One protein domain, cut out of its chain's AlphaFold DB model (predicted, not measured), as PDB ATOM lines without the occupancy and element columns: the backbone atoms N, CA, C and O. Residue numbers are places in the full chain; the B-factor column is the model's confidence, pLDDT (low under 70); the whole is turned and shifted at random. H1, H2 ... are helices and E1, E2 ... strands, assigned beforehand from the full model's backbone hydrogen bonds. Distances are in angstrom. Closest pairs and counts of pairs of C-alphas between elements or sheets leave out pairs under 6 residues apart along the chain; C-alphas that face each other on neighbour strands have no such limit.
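Overview. This is residues 3 to 58 of the 66 residues of an uncharacterized protein of Candidatus Electrothrix communis (UniProt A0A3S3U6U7). A long arm ending in a small two-stranded hairpin, E1 and E2, reaches away from a loose body in which one helix, H1, runs over a second two-stranded hairpin, E3 and E4, on the side of E4. The long link after E2 runs the length of the model away from the first hairpin, and H1 then folds back; the tip of that hairpin, residues 5 to 10, sticks out free of the rest. The printed part has 56 residues with one named helix and four named strands, in the order E1, E2, H1, E3, E4, and each pair of strands is an antiparallel sheet of two. The class is mixed, helices and strands, with 27 residues, under half, in named elements. The whole is loose, with a radius of gyration of the C-alphas of 13.6 A, and elongated, with spans of 39 by 24 by 18 A.

Arrangement. E1, residues 3 to 5, and E2, residues 10 to 12, form a hairpin with a tight link of 4 residues. They are antiparallel, at 165 degrees between their directions; N 5 and O 10, 2.8 A, and N 12 and O 3, 2.8 A, are within hydrogen-bond range. A long link of 12 residues leads to H1, residues 25 to 35, in which every O i to N i+4 pair is within hydrogen-bond range. A short link of 9 residues then leads to E3, residues 45 to 49, which forms a hairpin with E4, residues 53 to 57, through a tight link of 3 residues. E3 and E4 are antiparallel at 162 degrees, with N 47 and O 55, 3.1 A, and N 55 and O 47, 3.2 A, within hydrogen-bond range. The closest C-alphas of H1 and E4 are those of Leu 29 and Phe 56, 7.8 A apart. E1 is apart from H1, E3 and E4, and E2 is apart from E3 and E4.

Along the chain. E1 begins at C-alpha 3, at (4.077, 27.018, -2.779), and is 6.6 A long from first to last C-alpha; E2 is 6.3 A long. H1 begins at C-alpha 25, at (-3.030, 41.263, -20.238), and is 15.6 A long. E3 is 12.5 A long. E4 is 12.6 A long and ends at C-alpha 57, at (-7.015, 36.024, -9.656).

Size, cuts and confidence. The two C-alphas farthest apart are those of Arg 7 and Arg 22, at 40.6 A. The printed part has no cut, and its long link is that from E2 to H1. The mean pLDDT of the printed part is 78.1; residues 41 to 43 and 47 to 58 are under 70, and E4 has a mean of 58.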
ATOM      1  N   PHE A   3       4.316  27.615  -4.087       90.31
ATOM      2  CA  PHE A   3       4.077  27.018  -2.779       90.31
ATOM      3  C   PHE A   3       3.729  25.540  -2.971       90.31
ATOM      4  O   PHE A   3       2.895  25.208  -3.809       90.31
ATOM      5  N   ILE A   4       4.389  24.648  -2.234       92.31
ATOM      6  CA  ILE A   4       4.220  23.197  -2.376       92.31
ATOM      7  C   ILE A   4       3.539  22.665  -1.115       92.31
ATOM      8  O   ILE A   4       4.139  22.654  -0.041       92.31
ATOM      9  N   ASN A   5       2.301  22.189  -1.254       91.00
ATOM     10  CA  ASN A   5       1.594  21.462  -0.207       91.00
ATOM     11  C   ASN A   5       1.794  19.952  -0.406       91.00
ATOM     12  O   ASN A   5       1.094  19.314  -1.193       91.00
ATOM     13  N   LEU A   6       2.744  19.368   0.327       92.25
ATOM     14  CA  LEU A   6       3.062  17.937   0.238       92.25
ATOM     15  C   LEU A   6       1.956  17.029   0.792       92.25
ATOM     16  O   LEU A   6       1.802  15.909   0.311       92.25
ATOM     17  N   ARG A   7       1.179  17.501   1.778       94.25
ATOM     18  CA  ARG A   7       0.078  16.727   2.372       94.25
ATOM     19  C   ARG A   7      -1.034  16.506   1.351       94.25
ATOM     20  O   ARG A   7      -1.520  15.391   1.206       94.25
ATOM     21  N   GLU A   8      -1.402  17.566   0.642       89.81
ATOM     22  CA  GLU A   8      -2.452  17.527  -0.384       89.81
ATOM     23  C   GLU A   8      -1.917  17.123  -1.762       89.81
ATOM     24  O   GLU A   8      -2.700  16.894  -2.677       89.81
ATOM     25  N   LYS A   9      -0.589  17.011  -1.916       89.81
ATOM     26  CA  LYS A   9       0.099  16.792  -3.200       89.81
ATOM     27  C   LYS A   9      -0.236  17.874  -4.238       89.81
ATOM     28  O   LYS A   9      -0.352  17.590  -5.427       89.81
ATOM     29  N   ILE A  10      -0.358  19.124  -3.787       86.81
ATOM     30  CA  ILE A  10      -0.699  20.280  -4.625       86.81
ATOM     31  C   ILE A  10       0.505  21.214  -4.735       86.81
ATOM     32  O   ILE A  10       1.118  21.587  -3.734       86.81
ATOM     33  N   VAL A  11       0.808  21.652  -5.958       88.75
ATOM     34  CA  VAL A  11       1.763  22.735  -6.220       88.75
ATOM     35  C   VAL A  11       0.989  23.968  -6.666       88.75
ATOM     36  O   VAL A  11       0.362  23.973  -7.720       88.75
ATOM     37  N   GLN A  12       1.048  25.029  -5.870       86.88
ATOM     38  CA  GLN A  12       0.458  26.318  -6.199       86.88
ATOM     39  C   GLN A  12       1.487  27.188  -6.918       86.88
ATOM     40  O   GLN A  12       2.597  27.419  -6.427       86.88
ATOM     41  N   VAL A  13       1.104  27.698  -8.086       86.12
ATOM     42  CA  VAL A  13       1.946  28.558  -8.920       86.12
ATOM     43  C   VAL A  13       1.235  29.882  -9.144       86.12
ATOM     44  O   VAL A  13       0.047  29.921  -9.448       86.12
ATOM     45  N   LYS A  14       1.979  30.983  -9.017       84.81
ATOM     46  CA  LYS A  14       1.493  32.326  -9.329       84.81
ATOM     47  C   LYS A  14       2.095  32.798 -10.647       84.81
ATOM     48  O   LYS A  14       3.306  33.001 -10.727       84.81
ATOM     49  N   VAL A  15       1.240  33.011 -11.644       84.62
ATOM     50  CA  VAL A  15       1.603  33.614 -12.934       84.62
ATOM     51  C   VAL A  15       1.195  35.083 -12.914       84.62
ATOM     52  O   VAL A  15       0.075  35.415 -12.537       84.62
ATOM     53  N   VAL A  16       2.112  35.974 -13.293       85.31
ATOM     54  CA  VAL A  16       1.866  37.420 -13.318       85.31
ATOM     55  C   VAL A  16       2.009  37.922 -14.748       85.31
ATOM     56  O   VAL A  16       3.093  37.874 -15.321       85.31
ATOM     57  N   TYR A  17       0.915  38.440 -15.302       84.81
ATOM     58  CA  TYR A  17       0.930  39.149 -16.575       84.81
ATOM     59  C   TYR A  17       1.357  40.593 -16.323       84.81
ATOM     60  O   TYR A  17       0.609  41.373 -15.733       84.81
ATOM     61  N   TYR A  18       2.560  40.951 -16.765       85.19
ATOM     62  CA  TYR A  18       3.103  42.302 -16.644       85.19
ATOM     63  C   TYR A  18       3.286  42.942 -18.021       85.19
ATOM     64  O   TYR A  18       3.480  42.250 -19.016       85.19
ATOM     65  N   GLY A  19       3.190  44.270 -18.094       85.88
ATOM     66  CA  GLY A  19       3.354  45.011 -19.343       85.88
ATOM     67  C   GLY A  19       2.577  46.330 -19.376       85.88
ATOM     68  O   GLY A  19       1.794  46.606 -18.459       85.88
ATOM     69  N   PRO A  20       2.736  47.128 -20.445       86.75
ATOM     70  CA  PRO A  20       2.119  48.448 -20.581       86.75
ATOM     71  C   PRO A  20       0.586  48.388 -20.613       86.75
ATOM     72  O   PRO A  20      -0.020  47.342 -20.886       86.75
ATOM     73  N   GLY A  21      -0.061  49.518 -20.316       84.62
ATOM     74  CA  GLY A  21      -1.513  49.672 -20.446       84.62
ATOM     75  C   GLY A  21      -2.000  49.230 -21.831       84.62
ATOM     76  O   GLY A  21      -1.305  49.421 -22.823       84.62
ATOM     77  N   ARG A  22      -3.174  48.586 -21.896       83.50
ATOM     78  CA  ARG A  22      -3.770  48.047 -23.141       83.50
ATOM     79  C   ARG A  22      -2.940  46.971 -23.871       83.50
ATOM     80  O   ARG A  22      -3.350  46.526 -24.933       83.50
ATOM     81  N   GLY A  23      -1.857  46.456 -23.282       86.94
ATOM     82  CA  GLY A  23      -1.042  45.363 -23.842       86.94
ATOM     83  C   GLY A  23      -1.670  43.958 -23.791       86.94
ATOM     84  O   GLY A  23      -0.946  42.979 -23.690       86.94
ATOM     85  N   GLY A  24      -3.001  43.834 -23.758       89.06
ATOM     86  CA  GLY A  24      -3.693  42.537 -23.860       89.06
ATOM     87  C   GLY A  24      -3.675  41.625 -22.623       89.06
ATOM     88  O   GLY A  24      -4.235  40.536 -22.681       89.06
ATOM     89  N   LYS A  25      -3.095  42.053 -21.491       87.81
ATOM     90  CA  LYS A  25      -3.030  41.263 -20.238       87.81
ATOM     91  C   LYS A  25      -4.402  40.740 -19.793       87.81
ATOM     92  O   LYS A  25      -4.565  39.549 -19.555       87.81
ATOM     93  N   THR A  26      -5.388  41.636 -19.722       82.31
ATOM     94  CA  THR A  26      -6.769  41.312 -19.339       82.31
ATOM     95  C   THR A  26      -7.403  40.334 -20.322       82.31
ATOM     96  O   THR A  26      -7.911  39.299 -19.909       82.31
ATOM     97  N   SER A  27      -7.278  40.595 -21.625       87.69
ATOM     98  CA  SER A  27      -7.818  39.723 -22.672       87.69
ATOM     99  C   SER A  27      -7.221  38.313 -22.636       87.69
ATOM    100  O   SER A  27      -7.916  37.347 -22.945       87.69
ATOM    101  N   ASN A  28      -5.950  38.174 -22.243       88.19
ATOM    102  CA  ASN A  28      -5.296  36.873 -22.112       88.19
ATOM    103  C   ASN A  28      -5.883  36.056 -20.950       88.19
ATOM    104  O   ASN A  28      -6.225  34.889 -21.131       88.19
ATOM    105  N   LEU A  29      -6.071  36.687 -19.786       84.00
ATOM    106  CA  LEU A  29      -6.685  36.040 -18.624       84.00
ATOM    107  C   LEU A  29      -8.140  35.650 -18.896       84.00
ATOM    108  O   LEU A  29      -8.532  34.523 -18.602       84.00
ATOM    109  N   GLU A  30      -8.919  36.530 -19.526       83.88
ATOM    110  CA  GLU A  30     -10.290  36.228 -19.954       83.88
ATOM    111  C   GLU A  30     -10.353  35.050 -20.936       83.88
ATOM    112  O   GLU A  30     -11.248  34.209 -20.847       83.88
ATOM    113  N   TYR A  31      -9.411  34.973 -21.882       87.12
ATOM    114  CA  TYR A  31      -9.334  33.855 -22.820       87.12
ATOM    115  C   TYR A  31      -9.078  32.530 -22.096       87.12
ATOM    116  O   TYR A  31      -9.773  31.550 -22.370       87.12
ATOM    117  N   ILE A  32      -8.120  32.503 -21.162       85.12
ATOM    118  CA  ILE A  32      -7.800  31.307 -20.374       85.12
ATOM    119  C   ILE A  32      -9.015  30.878 -19.550       85.12
ATOM    120  O   ILE A  32      -9.431  29.727 -19.656       85.12
ATOM    121  N   ASN A  33      -9.640  31.798 -18.812       80.44
ATOM    122  CA  ASN A  33     -10.818  31.473 -18.007       80.44
ATOM    123  C   ASN A  33     -11.949  30.870 -18.859       80.44
ATOM    124  O   ASN A  33     -12.447  29.789 -18.547       80.44
ATOM    125  N   ARG A  34     -12.271  31.480 -20.010       83.00
ATOM    126  CA  ARG A  34     -13.283  30.925 -20.926       83.00
ATOM    127  C   ARG A  34     -12.897  29.554 -21.478       83.00
ATOM    128  O   ARG A  34     -13.768  28.702 -21.644       83.00
ATOM    129  N   LYS A  35     -11.620  29.343 -21.813       85.19
ATOM    130  CA  LYS A  35     -11.152  28.102 -22.449       85.19
ATOM    131  C   LYS A  35     -11.138  26.918 -21.484       85.19
ATOM    132  O   LYS A  35     -11.370  25.793 -21.921       85.19
ATOM    133  N   PHE A  36     -10.894  27.183 -20.205       80.00
ATOM    134  CA  PHE A  36     -10.816  26.182 -19.144       80.00
ATOM    135  C   PHE A  36     -12.041  26.200 -18.222       80.00
ATOM    136  O   PHE A  36     -11.990  25.634 -17.140       80.00
ATOM    137  N   SER A  37     -13.161  26.790 -18.642       76.06
ATOM    138  CA  SER A  37     -14.391  26.910 -17.840       76.06
ATOM    139  C   SER A  37     -14.989  25.581 -17.359       76.06
ATOM    140  O   SER A  37     -15.804  25.572 -16.448       76.06
ATOM    141  N   LYS A  38     -14.596  24.443 -17.955       77.19
ATOM    142  CA  LYS A  38     -14.985  23.103 -17.481       77.19
ATOM    143  C   LYS A  38     -14.095  22.586 -16.344       77.19
ATOM    144  O   LYS A  38     -14.526  21.735 -15.578       77.19
ATOM    145  N   GLN A  39     -12.853  23.056 -16.275       75.12
ATOM    146  CA  GLN A  39     -11.839  22.659 -15.296       75.12
ATOM    147  C   GLN A  39     -11.731  23.672 -14.149       75.12
ATOM    148  O   GLN A  39     -11.418  23.309 -13.019       75.12
ATOM    149  N   ILE A  40     -12.003  24.942 -14.437       72.50
ATOM    150  CA  ILE A  40     -12.076  26.027 -13.468       72.50
ATOM    151  C   ILE A  40     -13.500  26.055 -12.917       72.50
ATOM    152  O   ILE A  40     -14.438  26.408 -13.625       72.50
ATOM    153  N   GLN A  41     -13.660  25.689 -11.647       66.56
ATOM    154  CA  GLN A  41     -14.947  25.798 -10.948       66.56
ATOM    155  C   GLN A  41     -15.149  27.175 -10.290       66.56
ATOM    156  O   GLN A  41     -16.251  27.475  -9.838       66.56
ATOM    157  N   SER A  42     -14.106  28.011 -10.217       68.06
ATOM    158  CA  SER A  42     -14.172  29.366  -9.667       68.06
ATOM    159  C   SER A  42     -14.531  30.414 -10.717       68.06
ATOM    160  O   SER A  42     -14.077  30.374 -11.858       68.06
ATOM    161  N   GLU A  43     -15.312  31.414 -10.317       66.81
ATOM    162  CA  GLU A  43     -15.491  32.605 -11.142       66.81
ATOM    163  C   GLU A  43     -14.242  33.493 -11.084       66.81
ATOM    164  O   GLU A  43     -13.622  33.664 -10.031       66.81
ATOM    165  N   MET A  44     -13.891  34.097 -12.220       71.56
ATOM    166  CA  MET A  44     -12.832  35.097 -12.279       71.56
ATOM    167  C   MET A  44     -13.209  36.302 -11.417       71.56
ATOM    168  O   MET A  44     -14.183  37.000 -11.705       71.56
ATOM    169  N   VAL A  45     -12.385  36.617 -10.421       72.38
ATOM    170  CA  VAL A  45     -12.590  37.811  -9.600       72.38
ATOM    171  C   VAL A  45     -11.725  38.955 -10.122       72.38
ATOM    172  O   VAL A  45     -10.511  38.825 -10.306       72.38
ATOM    173  N   SER A  46     -12.362  40.107 -10.339       70.81
ATOM    174  CA  SER A  46     -11.697  41.347 -10.736       70.81
ATOM    175  C   SER A  46     -11.733  42.355  -9.590       70.81
ATOM    176  O   SER A  46     -12.793  42.864  -9.231       70.81
ATOM    177  N   LEU A  47     -10.568  42.677  -9.028       67.38
ATOM    178  CA  LEU A  47     -10.425  43.750  -8.044       67.38
ATOM    179  C   LEU A  47      -9.963  45.024  -8.755       67.38
ATOM    180  O   LEU A  47      -8.791  45.155  -9.113       67.38
ATOM    181  N   LYS A  48     -10.882  45.975  -8.949       64.94
ATOM    182  CA  LYS A  48     -10.559  47.327  -9.430       64.94
ATOM    183  C   LYS A  48     -10.130  48.184  -8.237       64.94
ATOM    184  O   LYS A  48     -10.972  48.687  -7.500       64.94
ATOM    185  N   THR A  49      -8.826  48.327  -8.019       61.06
ATOM    186  CA  THR A  49      -8.311  49.286  -7.027       61.06
ATOM    187  C   THR A  49      -8.339  50.708  -7.601       61.06
ATOM    188  O   THR A  49      -8.194  50.891  -8.811       61.06
ATOM    189  N   HIS A  50      -8.567  51.721  -6.756       50.28
ATOM    190  CA  HIS A  50      -8.511  53.128  -7.170       50.28
ATOM    191  C   HIS A  50      -7.100  53.446  -7.704       50.28
ATOM    192  O   HIS A  50      -6.133  53.372  -6.951       50.28
ATOM    193  N   GLY A  51      -6.988  53.779  -8.998       60.69
ATOM    194  CA  GLY A  51      -5.733  54.217  -9.628       60.69
ATOM    195  C   GLY A  51      -4.987  53.187 -10.493       60.69
ATOM    196  O   GLY A  51      -3.765  53.157 -10.462       60.69
ATOM    197  N   ASP A  52      -5.688  52.366 -11.284       54.41
ATOM    198  CA  ASP A  52      -5.122  51.564 -12.399       54.41
ATOM    199  C   ASP A  52      -4.424  50.230 -12.079       54.41
ATOM    200  O   ASP A  52      -3.690  49.688 -12.913       54.41
ATOM    201  N   ARG A  53      -4.691  49.601 -10.928       53.41
ATOM    202  CA  ARG A  53      -4.225  48.223 -10.680       53.41
ATOM    203  C   ARG A  53      -5.396  47.257 -10.578       53.41
ATOM    204  O   ARG A  53      -5.898  46.968  -9.494       53.41
ATOM    205  N   THR A  54      -5.825  46.746 -11.728       57.34
ATOM    206  CA  THR A  54      -6.736  45.599 -11.777       57.34
ATOM    207  C   THR A  54      -5.944  44.332 -11.471       57.34
ATOM    208  O   THR A  54      -5.114  43.906 -12.276       57.34
ATOM    209  N   LEU A  55      -6.181  43.740 -10.302       57.16
ATOM    210  CA  LEU A  55      -5.686  42.404  -9.975       57.16
ATOM    211  C   LEU A  55      -6.752  41.390 -10.387       57.16
ATOM    212  O   LEU A  55      -7.897  41.466  -9.947       57.16
ATOM    213  N   PHE A  56      -6.353  40.459 -11.244       63.47
ATOM    214  CA  PHE A  56      -7.137  39.284 -11.589       63.47
ATOM    215  C   PHE A  56      -6.539  38.090 -10.861       63.47
ATOM    216  O   PHE A  56      -5.322  37.880 -10.910       63.47
ATOM    217  N   PHE A  57      -7.387  37.321 -10.194       60.72
ATOM    218  CA  PHE A  57      -7.015  36.024  -9.656       60.72
ATOM    219  C   PHE A  57      -8.061  35.001 -10.073       60.72
ATOM    220  O   PHE A  57      -9.259  35.282 -10.089       60.72
ATOM    221  N   ASP A  58      -7.576  33.824 -10.432       63.66
ATOM    222  CA  ASP A  58      -8.395  32.653 -10.670       63.66
ATOM    223  C   ASP A  58      -7.617  31.434 -10.173       63.66
ATOM    224  O   ASP A  58      -6.381  31.402 -10.255       63.66
TER     225      ASP A  58